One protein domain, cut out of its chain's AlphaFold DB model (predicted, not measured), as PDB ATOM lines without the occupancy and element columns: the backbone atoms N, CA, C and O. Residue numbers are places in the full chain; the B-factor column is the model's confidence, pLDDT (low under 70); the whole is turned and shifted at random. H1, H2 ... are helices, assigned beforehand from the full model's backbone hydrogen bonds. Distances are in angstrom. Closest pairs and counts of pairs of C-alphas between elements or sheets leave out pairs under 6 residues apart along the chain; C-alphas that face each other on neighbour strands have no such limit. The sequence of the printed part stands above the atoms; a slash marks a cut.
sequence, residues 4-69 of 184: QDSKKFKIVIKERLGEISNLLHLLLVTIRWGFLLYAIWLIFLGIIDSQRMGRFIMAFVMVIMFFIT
ATOM      1  N   GLN A   4     209.042 158.859  62.383       55.34
ATOM      2  CA  GLN A   4     209.982 159.379  63.374       55.34
ATOM      3  C   GLN A   4     209.440 160.623  64.103       55.34
ATOM      4  O   GLN A   4     209.609 160.732  65.320       55.34
ATOM      5  N   ASP A   5     208.702 161.489  63.403       60.34
ATOM      6  CA  ASP A   5     208.042 162.665  63.988       60.34
ATOM      7  C   ASP A   5     206.895 162.256  64.926       60.34
ATOM      8  O   ASP A   5     206.731 162.814  66.010       60.34
ATOM      9  N   SER A   6     206.154 161.199  64.566       60.66
ATOM     10  CA  SER A   6     205.079 160.638  65.399       60.66
ATOM     11  C   SER A   6     205.593 160.058  66.726       60.66
ATOM     12  O   SER A   6     204.964 160.236  67.771       60.66
ATOM     13  N   LYS A   7     206.757 159.391  66.721       61.53
ATOM     14  CA  LYS A   7     207.372 158.839  67.942       61.53
ATOM     15  C   LYS A   7     207.865 159.937  68.885       61.53
ATOM     16  O   LYS A   7     207.597 159.856  70.081       61.53
ATOM     17  N   LYS A   8     208.525 160.973  68.354       62.75
ATOM     18  CA  LYS A   8     208.970 162.131  69.148       62.75
ATOM     19  C   LYS A   8     207.788 162.865  69.783       62.75
ATOM     20  O   LYS A   8     207.826 163.164  70.970       62.75
ATOM     21  N   PHE A   9     206.705 163.062  69.033       64.44
ATOM     22  CA  PHE A   9     205.500 163.719  69.542       64.44
ATOM     23  C   PHE A   9     204.843 162.953  70.706       64.44
ATOM     24  O   PHE A   9     204.462 163.555  71.708       64.44
ATOM     25  N   LYS A  10     204.775 161.616  70.629       63.06
ATOM     26  CA  LYS A  10     204.249 160.777  71.723       63.06
ATOM     27  C   LYS A  10     205.093 160.852  72.998       63.06
ATOM     28  O   LYS A  10     204.530 160.833  74.088       63.06
ATOM     29  N   ILE A  11     206.418 160.930  72.865       68.19
ATOM     30  CA  ILE A  11     207.340 161.058  74.004       68.19
ATOM     31  C   ILE A  11     207.124 162.403  74.703       68.19
ATOM     32  O   ILE A  11     206.875 162.420  75.904       68.19
ATOM     33  N   VAL A  12     207.079 163.498  73.938       66.69
ATOM     34  CA  VAL A  12     206.853 164.851  74.475       66.69
ATOM     35  C   VAL A  12     205.507 164.958  75.195       66.69
ATOM     36  O   VAL A  12     205.433 165.514  76.288       66.69
ATOM     37  N   ILE A  13     204.432 164.394  74.632       67.50
ATOM     38  CA  ILE A  13     203.119 164.379  75.298       67.50
ATOM     39  C   ILE A  13     203.173 163.596  76.614       67.50
ATOM     40  O   ILE A  13     202.594 164.026  77.610       67.50
ATOM     41  N   LYS A  14     203.866 162.453  76.636       60.59
ATOM     42  CA  LYS A  14     203.973 161.613  77.833       60.59
ATOM     43  C   LYS A  14     204.776 162.295  78.946       60.59
ATOM     44  O   LYS A  14     204.373 162.216  80.102       60.59
ATOM     45  N   GLU A  15     205.861 162.985  78.601       62.75
ATOM     46  CA  GLU A  15     206.652 163.784  79.547       62.75
ATOM     47  C   GLU A  15     205.818 164.928  80.137       62.75
ATOM     48  O   GLU A  15     205.714 165.047  81.357       62.75
ATOM     49  N   ARG A  16     205.111 165.683  79.287       65.38
ATOM     50  CA  ARG A  16     204.206 166.768  79.708       65.38
ATOM     51  C   ARG A  16     203.077 166.276  80.620       65.38
ATOM     52  O   ARG A  16     202.758 166.927  81.609       65.38
ATOM     53  N   LEU A  17     202.480 165.120  80.324       64.56
ATOM     54  CA  LEU A  17     201.460 164.499  81.182       64.56
ATOM     55  C   LEU A  17     202.029 164.084  82.547       64.56
ATOM     56  O   LEU A  17     201.348 164.231  83.560       64.56
ATOM     57  N   GLY A  18     203.276 163.604  82.585       64.75
ATOM     58  CA  GLY A  18     203.987 163.299  83.828       64.75
ATOM     59  C   GLY A  18     204.239 164.545  84.681       64.75
ATOM     60  O   GLY A  18     203.960 164.536  85.878       64.75
ATOM     61  N   GLU A  19     204.690 165.641  84.062       67.38
ATOM     62  CA  GLU A  19     204.880 166.941  84.724       67.38
ATOM     63  C   GLU A  19     203.566 167.469  85.329       67.38
ATOM     64  O   GLU A  19     203.532 167.867  86.494       67.38
ATOM     65  N   ILE A  20     202.464 167.403  84.571       71.19
ATOM     66  CA  ILE A  20     201.129 167.828  85.026       71.19
ATOM     67  C   ILE A  20     200.634 166.955  86.188       71.19
ATOM     68  O   ILE A  20     200.103 167.476  87.169       71.19
ATOM     69  N   SER A  21     200.836 165.638  86.109       68.88
ATOM     70  CA  SER A  21     200.476 164.699  87.178       68.88
ATOM     71  C   SER A  21     201.229 165.002  88.479       68.88
ATOM     72  O   SER A  21     200.630 165.032  89.555       68.88
ATOM     73  N   ASN A  22     202.529 165.289  88.390       69.31
ATOM     74  CA  ASN A  22     203.351 165.644  89.549       69.31
ATOM     75  C   ASN A  22     202.941 166.991  90.163       69.31
ATOM     76  O   ASN A  22     202.867 167.110  91.386       69.31
ATOM     77  N   LEU A  23     202.621 167.990  89.334       74.94
ATOM     78  CA  LEU A  23     202.098 169.283  89.793       74.94
ATOM     79  C   LEU A  23     200.755 169.133  90.515       74.94
ATOM     80  O   LEU A  23     200.568 169.698  91.591       74.94
ATOM     81  N   LEU A  24     199.841 168.333  89.961       75.81
ATOM     82  CA  LEU A  24     198.553 168.040  90.589       75.81
ATOM     83  C   LEU A  24     198.737 167.328  91.937       75.81
ATOM     84  O   LEU A  24     198.037 167.632  92.903       75.81
ATOM     85  N   HIS A  25     199.706 166.413  92.025       71.06
ATOM     86  CA  HIS A  25     200.039 165.737  93.273       71.06
ATOM     87  C   HIS A  25     200.565 166.713  94.332       71.06
ATOM     88  O   HIS A  25     200.061 166.728  95.455       71.06
ATOM     89  N   LEU A  26     201.527 167.566  93.969       76.81
ATOM     90  CA  LEU A  26     202.066 168.590  94.864       76.81
ATOM     91  C   LEU A  26     200.958 169.525  95.371       76.81
ATOM     92  O   LEU A  26     200.913 169.849  96.559       76.81
ATOM     93  N   LEU A  27     200.031 169.905  94.491       82.69
ATOM     94  CA  LEU A  27     198.877 170.729  94.837       82.69
ATOM     95  C   LEU A  27     197.963 170.027  95.858       82.69
ATOM     96  O   LEU A  27     197.627 170.620  96.881       82.69
ATOM     97  N   LEU A  28     197.615 168.756  95.634       81.75
ATOM     98  CA  LEU A  28     196.774 167.971  96.550       81.75
ATOM     99  C   LEU A  28     197.423 167.779  97.926       81.75
ATOM    100  O   LEU A  28     196.753 167.918  98.951       81.75
ATOM    101  N   VAL A  29     198.731 167.509  97.963       81.12
ATOM    102  CA  VAL A  29     199.496 167.403  99.215       81.12
ATOM    103  C   VAL A  29     199.475 168.738  99.962       81.12
ATOM    104  O   VAL A  29     199.211 168.765 101.165       81.12
ATOM    105  N   THR A  30     199.679 169.850  99.254       84.62
ATOM    106  CA  THR A  30     199.670 171.197  99.846       84.62
ATOM    107  C   THR A  30     198.298 171.554 100.418       84.62
ATOM    108  O   THR A  30     198.212 172.013 101.555       84.62
ATOM    109  N   ILE A  31     197.216 171.282  99.681       86.75
ATOM    110  CA  ILE A  31     195.834 171.500 100.140       86.75
ATOM    111  C   ILE A  31     195.558 170.695 101.414       86.75
ATOM    112  O   ILE A  31     195.024 171.227 102.388       86.75
ATOM    113  N   ARG A  32     195.981 169.428 101.440       83.88
ATOM    114  CA  ARG A  32     195.783 168.546 102.590       83.88
ATOM    115  C   ARG A  32     196.478 169.070 103.847       83.88
ATOM    116  O   ARG A  32     195.841 169.178 104.892       83.88
ATOM    117  N   TRP A  33     197.760 169.420 103.757       86.25
ATOM    118  CA  TRP A  33     198.477 170.012 104.892       86.25
ATOM    119  C   TRP A  33     197.917 171.387 105.280       86.25
ATOM    120  O   TRP A  33     197.899 171.720 106.464       86.25
ATOM    121  N   GLY A  34     197.376 172.135 104.315       90.56
ATOM    122  CA  GLY A  34     196.633 173.371 104.551       90.56
ATOM    123  C   GLY A  34     195.420 173.176 105.463       90.56
ATOM    124  O   GLY A  34     195.258 173.934 106.419       90.56
ATOM    125  N   PHE A  35     194.613 172.128 105.248       89.69
ATOM    126  CA  PHE A  35     193.486 171.809 106.136       89.69
ATOM    127  C   PHE A  35     193.935 171.522 107.570       89.69
ATOM    128  O   PHE A  35     193.321 172.017 108.514       89.69
ATOM    129  N   LEU A  36     195.025 170.769 107.745       91.25
ATOM    130  CA  LEU A  36     195.538 170.441 109.076       91.25
ATOM    131  C   LEU A  36     196.055 171.687 109.810       91.25
ATOM    132  O   LEU A  36     195.713 171.905 110.971       91.25
ATOM    133  N   LEU A  37     196.838 172.529 109.128       93.38
ATOM    134  CA  LEU A  37     197.339 173.787 109.689       93.38
ATOM    135  C   LEU A  37     196.192 174.730 110.064       93.38
ATOM    136  O   LEU A  37     196.203 175.327 111.141       93.38
ATOM    137  N   TYR A  38     195.172 174.822 109.210       92.94
ATOM    138  CA  TYR A  38     194.002 175.649 109.475       92.94
ATOM    139  C   TYR A  38     193.163 175.116 110.646       92.94
ATOM    140  O   TYR A  38     192.702 175.901 111.474       92.94
ATOM    141  N   ALA A  39     193.024 173.793 110.790       91.38
ATOM    142  CA  ALA A  39     192.366 173.179 111.943       91.38
ATOM    143  C   ALA A  39     193.072 173.530 113.264       91.38
ATOM    144  O   ALA A  39     192.420 173.932 114.229       91.38
ATOM    145  N   ILE A  40     194.406 173.429 113.294       92.69
ATOM    146  CA  ILE A  40     195.226 173.789 114.461       92.69
ATOM    147  C   ILE A  40     195.031 175.270 114.805       92.69
ATOM    148  O   ILE A  40     194.792 175.618 115.961       92.69
ATOM    149  N   TRP A  41     195.062 176.142 113.798       92.44
ATOM    150  CA  TRP A  41     194.845 177.576 113.975       92.44
ATOM    151  C   TRP A  41     193.462 177.904 114.559       92.44
ATOM    152  O   TRP A  41     193.344 178.708 115.487       92.44
ATOM    153  N   LEU A  42     192.407 177.246 114.071       89.94
ATOM    154  CA  LEU A  42     191.048 177.414 114.589       89.94
ATOM    155  C   LEU A  42     190.907 176.961 116.048       89.94
ATOM    156  O   LEU A  42     190.177 177.602 116.804       89.94
ATOM    157  N   ILE A  43     191.622 175.908 116.456       89.06
ATOM    158  CA  ILE A  43     191.664 175.452 117.854       89.06
ATOM    159  C   ILE A  43     192.288 176.527 118.747       89.06
ATOM    160  O   ILE A  43     191.705 176.862 119.777       89.06
ATOM    161  N   PHE A  44     193.417 177.118 118.337       88.81
ATOM    162  CA  PHE A  44     194.049 178.214 119.082       88.81
ATOM    163  C   PHE A  44     193.109 179.412 119.245       88.81
ATOM    164  O   PHE A  44     192.935 179.919 120.352       88.81
ATOM    165  N   LEU A  45     192.439 179.825 118.170       86.62
ATOM    166  CA  LEU A  45     191.476 180.926 118.222       86.62
ATOM    167  C   LEU A  45     190.239 180.594 119.071       86.62
ATOM    168  O   LEU A  45     189.694 181.470 119.738       86.62
ATOM    169  N   GLY A  46     189.806 179.331 119.086       82.12
ATOM    170  CA  GLY A  46     188.703 178.857 119.923       82.12
ATOM    171  C   GLY A  46     189.009 178.859 121.424       82.12
ATOM    172  O   GLY A  46     188.086 178.832 122.232       82.12
ATOM    173  N   ILE A  47     190.281 178.906 121.827       82.88
ATOM    174  CA  ILE A  47     190.667 179.030 123.243       82.88
ATOM    175  C   ILE A  47     190.491 180.472 123.743       82.88
ATOM    176  O   ILE A  47     190.222 180.672 124.924       82.88
ATOM    177  N   ILE A  48     190.613 181.460 122.854       81.44
ATOM    178  CA  ILE A  48     190.707 182.883 123.212       81.44
ATOM    179  C   ILE A  48     189.349 183.603 123.108       81.44
ATOM    180  O   ILE A  48     189.134 184.603 123.785       81.44
ATOM    181  N   ASP A  49     188.423 183.112 122.279       76.12
ATOM    182  CA  ASP A  49     187.274 183.896 121.807       76.12
ATOM    183  C   ASP A  49     185.895 183.302 122.181       76.12
ATOM    184  O   ASP A  49     185.726 182.099 122.389       76.12
ATOM    185  N   SER A  50     184.876 184.164 122.208       69.12
ATOM    186  CA  SER A  50     183.473 183.876 122.553       69.12
ATOM    187  C   SER A  50     182.764 182.930 121.569       69.12
ATOM    188  O   SER A  50     181.842 182.210 121.950       69.12
ATOM    189  N   GLN A  51     183.230 182.847 120.316       75.94
ATOM    190  CA  GLN A  51     182.695 181.945 119.282       75.94
ATOM    191  C   GLN A  51     183.344 180.548 119.297       75.94
ATOM    192  O   GLN A  51     183.570 179.917 118.259       75.94
ATOM    193  N   ARG A  52     183.646 180.054 120.498       80.50
ATOM    194  CA  ARG A  52     184.372 178.807 120.759       80.50
ATOM    195  C   ARG A  52     183.777 177.593 120.041       80.50
ATOM    196  O   ARG A  52     184.493 176.872 119.352       80.50
ATOM    197  N   MET A  53     182.459 177.405 120.145       83.75
ATOM    198  CA  MET A  53     181.755 176.276 119.519       83.75
ATOM    199  C   MET A  53     181.864 176.287 117.988       83.75
ATOM    200  O   MET A  53     182.193 175.263 117.396       83.75
ATOM    201  N   GLY A  54     181.663 177.439 117.339       85.62
ATOM    202  CA  GLY A  54     181.743 177.544 115.875       85.62
ATOM    203  C   GLY A  54     183.144 177.245 115.335       85.62
ATOM    204  O   GLY A  54     183.295 176.529 114.345       85.62
ATOM    205  N   ARG A  55     184.185 177.723 116.029       85.81
ATOM    206  CA  ARG A  55     185.584 177.473 115.650       85.81
ATOM    207  C   ARG A  55     185.980 176.006 115.832       85.81
ATOM    208  O   ARG A  55     186.650 175.461 114.959       85.81
ATOM    209  N   PHE A  56     185.525 175.342 116.900       87.56
ATOM    210  CA  PHE A  56     185.773 173.908 117.091       87.56
ATOM    211  C   PHE A  56     185.042 173.033 116.071       87.56
ATOM    212  O   PHE A  56     185.638 172.084 115.562       87.56
ATOM    213  N   ILE A  57     183.796 173.371 115.720       89.94
ATOM    214  CA  ILE A  57     183.061 172.671 114.657       89.94
ATOM    215  C   ILE A  57     183.818 172.796 113.329       89.94
ATOM    216  O   ILE A  57     184.050 171.792 112.659       89.94
ATOM    217  N   MET A  58     184.282 173.998 112.974       89.19
ATOM    218  CA  MET A  58     185.068 174.186 111.750       89.19
ATOM    219  C   MET A  58     186.419 173.465 111.802       89.19
ATOM    220  O   MET A  58     186.809 172.853 110.813       89.19
ATOM    221  N   ALA A  59     187.111 173.451 112.945       90.50
ATOM    222  CA  ALA A  59     188.347 172.685 113.097       90.50
ATOM    223  C   ALA A  59     188.114 171.182 112.867       90.50
ATOM    224  O   ALA A  59     188.889 170.535 112.164       90.50
ATOM    225  N   PHE A  60     187.015 170.637 113.395       91.44
ATOM    226  CA  PHE A  60     186.638 169.241 113.193       91.44
ATOM    227  C   PHE A  60     186.360 168.917 111.718       91.44
ATOM    228  O   PHE A  60     186.869 167.920 111.201       91.44
ATOM    229  N   VAL A  61     185.641 169.792 111.005       91.31
ATOM    230  CA  VAL A  61     185.418 169.657 109.553       91.31
ATOM    231  C   VAL A  61     186.746 169.623 108.791       91.31
ATOM    232  O   VAL A  61     186.920 168.800 107.895       91.31
ATOM    233  N   MET A  62     187.710 170.461 109.167       90.44
ATOM    234  CA  MET A  62     189.023 170.518 108.511       90.44
ATOM    235  C   MET A  62     189.862 169.258 108.766       90.44
ATOM    236  O   MET A  62     190.536 168.774 107.856       90.44
ATOM    237  N   VAL A  63     189.766 168.662 109.958       89.44
ATOM    238  CA  VAL A  63     190.381 167.355 110.251       89.44
ATOM    239  C   VAL A  63     189.748 166.250 109.404       89.44
ATOM    240  O   VAL A  63     190.468 165.433 108.834       89.44
ATOM    241  N   ILE A  64     188.421 166.240 109.248       87.25
ATOM    242  CA  ILE A  64     187.745 165.295 108.348       87.25
ATOM    243  C   ILE A  64     188.239 165.480 106.905       87.25
ATOM    244  O   ILE A  64     188.601 164.501 106.251       87.25
ATOM    245  N   MET A  65     188.332 166.723 106.421       85.19
ATOM    246  CA  MET A  65     188.844 167.020 105.078       85.19
ATOM    247  C   MET A  65     190.291 166.551 104.888       85.19
ATOM    248  O   MET A  65     190.628 166.053 103.815       85.19
ATOM    249  N   PHE A  66     191.136 166.608 105.922       86.88
ATOM    250  CA  PHE A  66     192.489 166.046 105.881       86.88
ATOM    251  C   PHE A  66     192.505 164.525 105.648       86.88
ATOM    252  O   PHE A  66     193.390 164.034 104.945       86.88
ATOM    253  N   PHE A  67     191.557 163.779 106.220       80.69
ATOM    254  CA  PHE A  67     191.473 162.323 106.045       80.69
ATOM    255  C   PHE A  67     190.783 161.907 104.742       80.69
ATOM    256  O   PHE A  67     191.162 160.891 104.163       80.69
ATOM    257  N   ILE A  68     189.796 162.679 104.273       79.69
ATOM    258  CA  ILE A  68     189.061 162.383 103.034       79.69
ATOM    259  C   ILE A  68     189.856 162.805 101.794       79.69
ATOM    260  O   ILE A  68     189.737 162.159 100.754       79.69
ATOM    261  N   THR A  69     190.682 163.858 101.881       76.12
ATOM    262  CA  THR A  69     191.514 164.295 100.750       76.12
ATOM    263  C   THR A  69     192.472 163.162 100.367       76.12
ATOM    264  O   THR A  69     193.353 162.814 101.164       76.12
TER     265      THR A  69
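AT A GLANCE: This is residues 4 to 69 of the 184 residues of an uncharacterized protein of Lactobacillus collinoides DSM 20515 = JCM 1123 (UniProt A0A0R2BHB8). The domain is a lopsided helical hairpin: one very long helix, H1, and a much shorter one, H2, that folds back along the later part of it. Residues 4 to 27 of H1 stick out from this two-helix body as a long free arm. The printed part has 66 residues with two named helices, H1 then H2, no named strand, and is all helix. It is extended, a rod spanning 69 by 17 by 12 A, with a radius of gyration of the C-alphas of 20.2 A.

HOW THE PARTS SIT: H1, residues 4 to 48, stands free over residues 4 to 27. H2, residues 52 to 68, touches H1 at residues 32 to 46 alone; the closest C-alphas, of Ala 39 and Ala 59, are 4.2 A apart. The two form a helical hairpin, running opposite ways at a shallow tilt of 26 degrees. Every O i to N i+4 pair is within hydrogen-bond range in H2, and 40 of 41 in H1.

IN THESE COORDINATES: H1 runs 67.1 A from C-alpha 4 at (209.982, 159.379, 63.374) to C-alpha 48 at (190.707, 182.883, 123.212). H2 runs 24.6 A and ends at C-alpha 68, (189.061, 162.383, 103.034).

THE WHOLE: The C-alphas farthest apart, of Gln 4 and Ser 50, are 69.3 A apart. The printed part has no cut, and the link from H1 to H2 is tight. Mean pLDDT of the printed part is 79.1; residues 4 to 19, 21 to 22 and 50 are under 70.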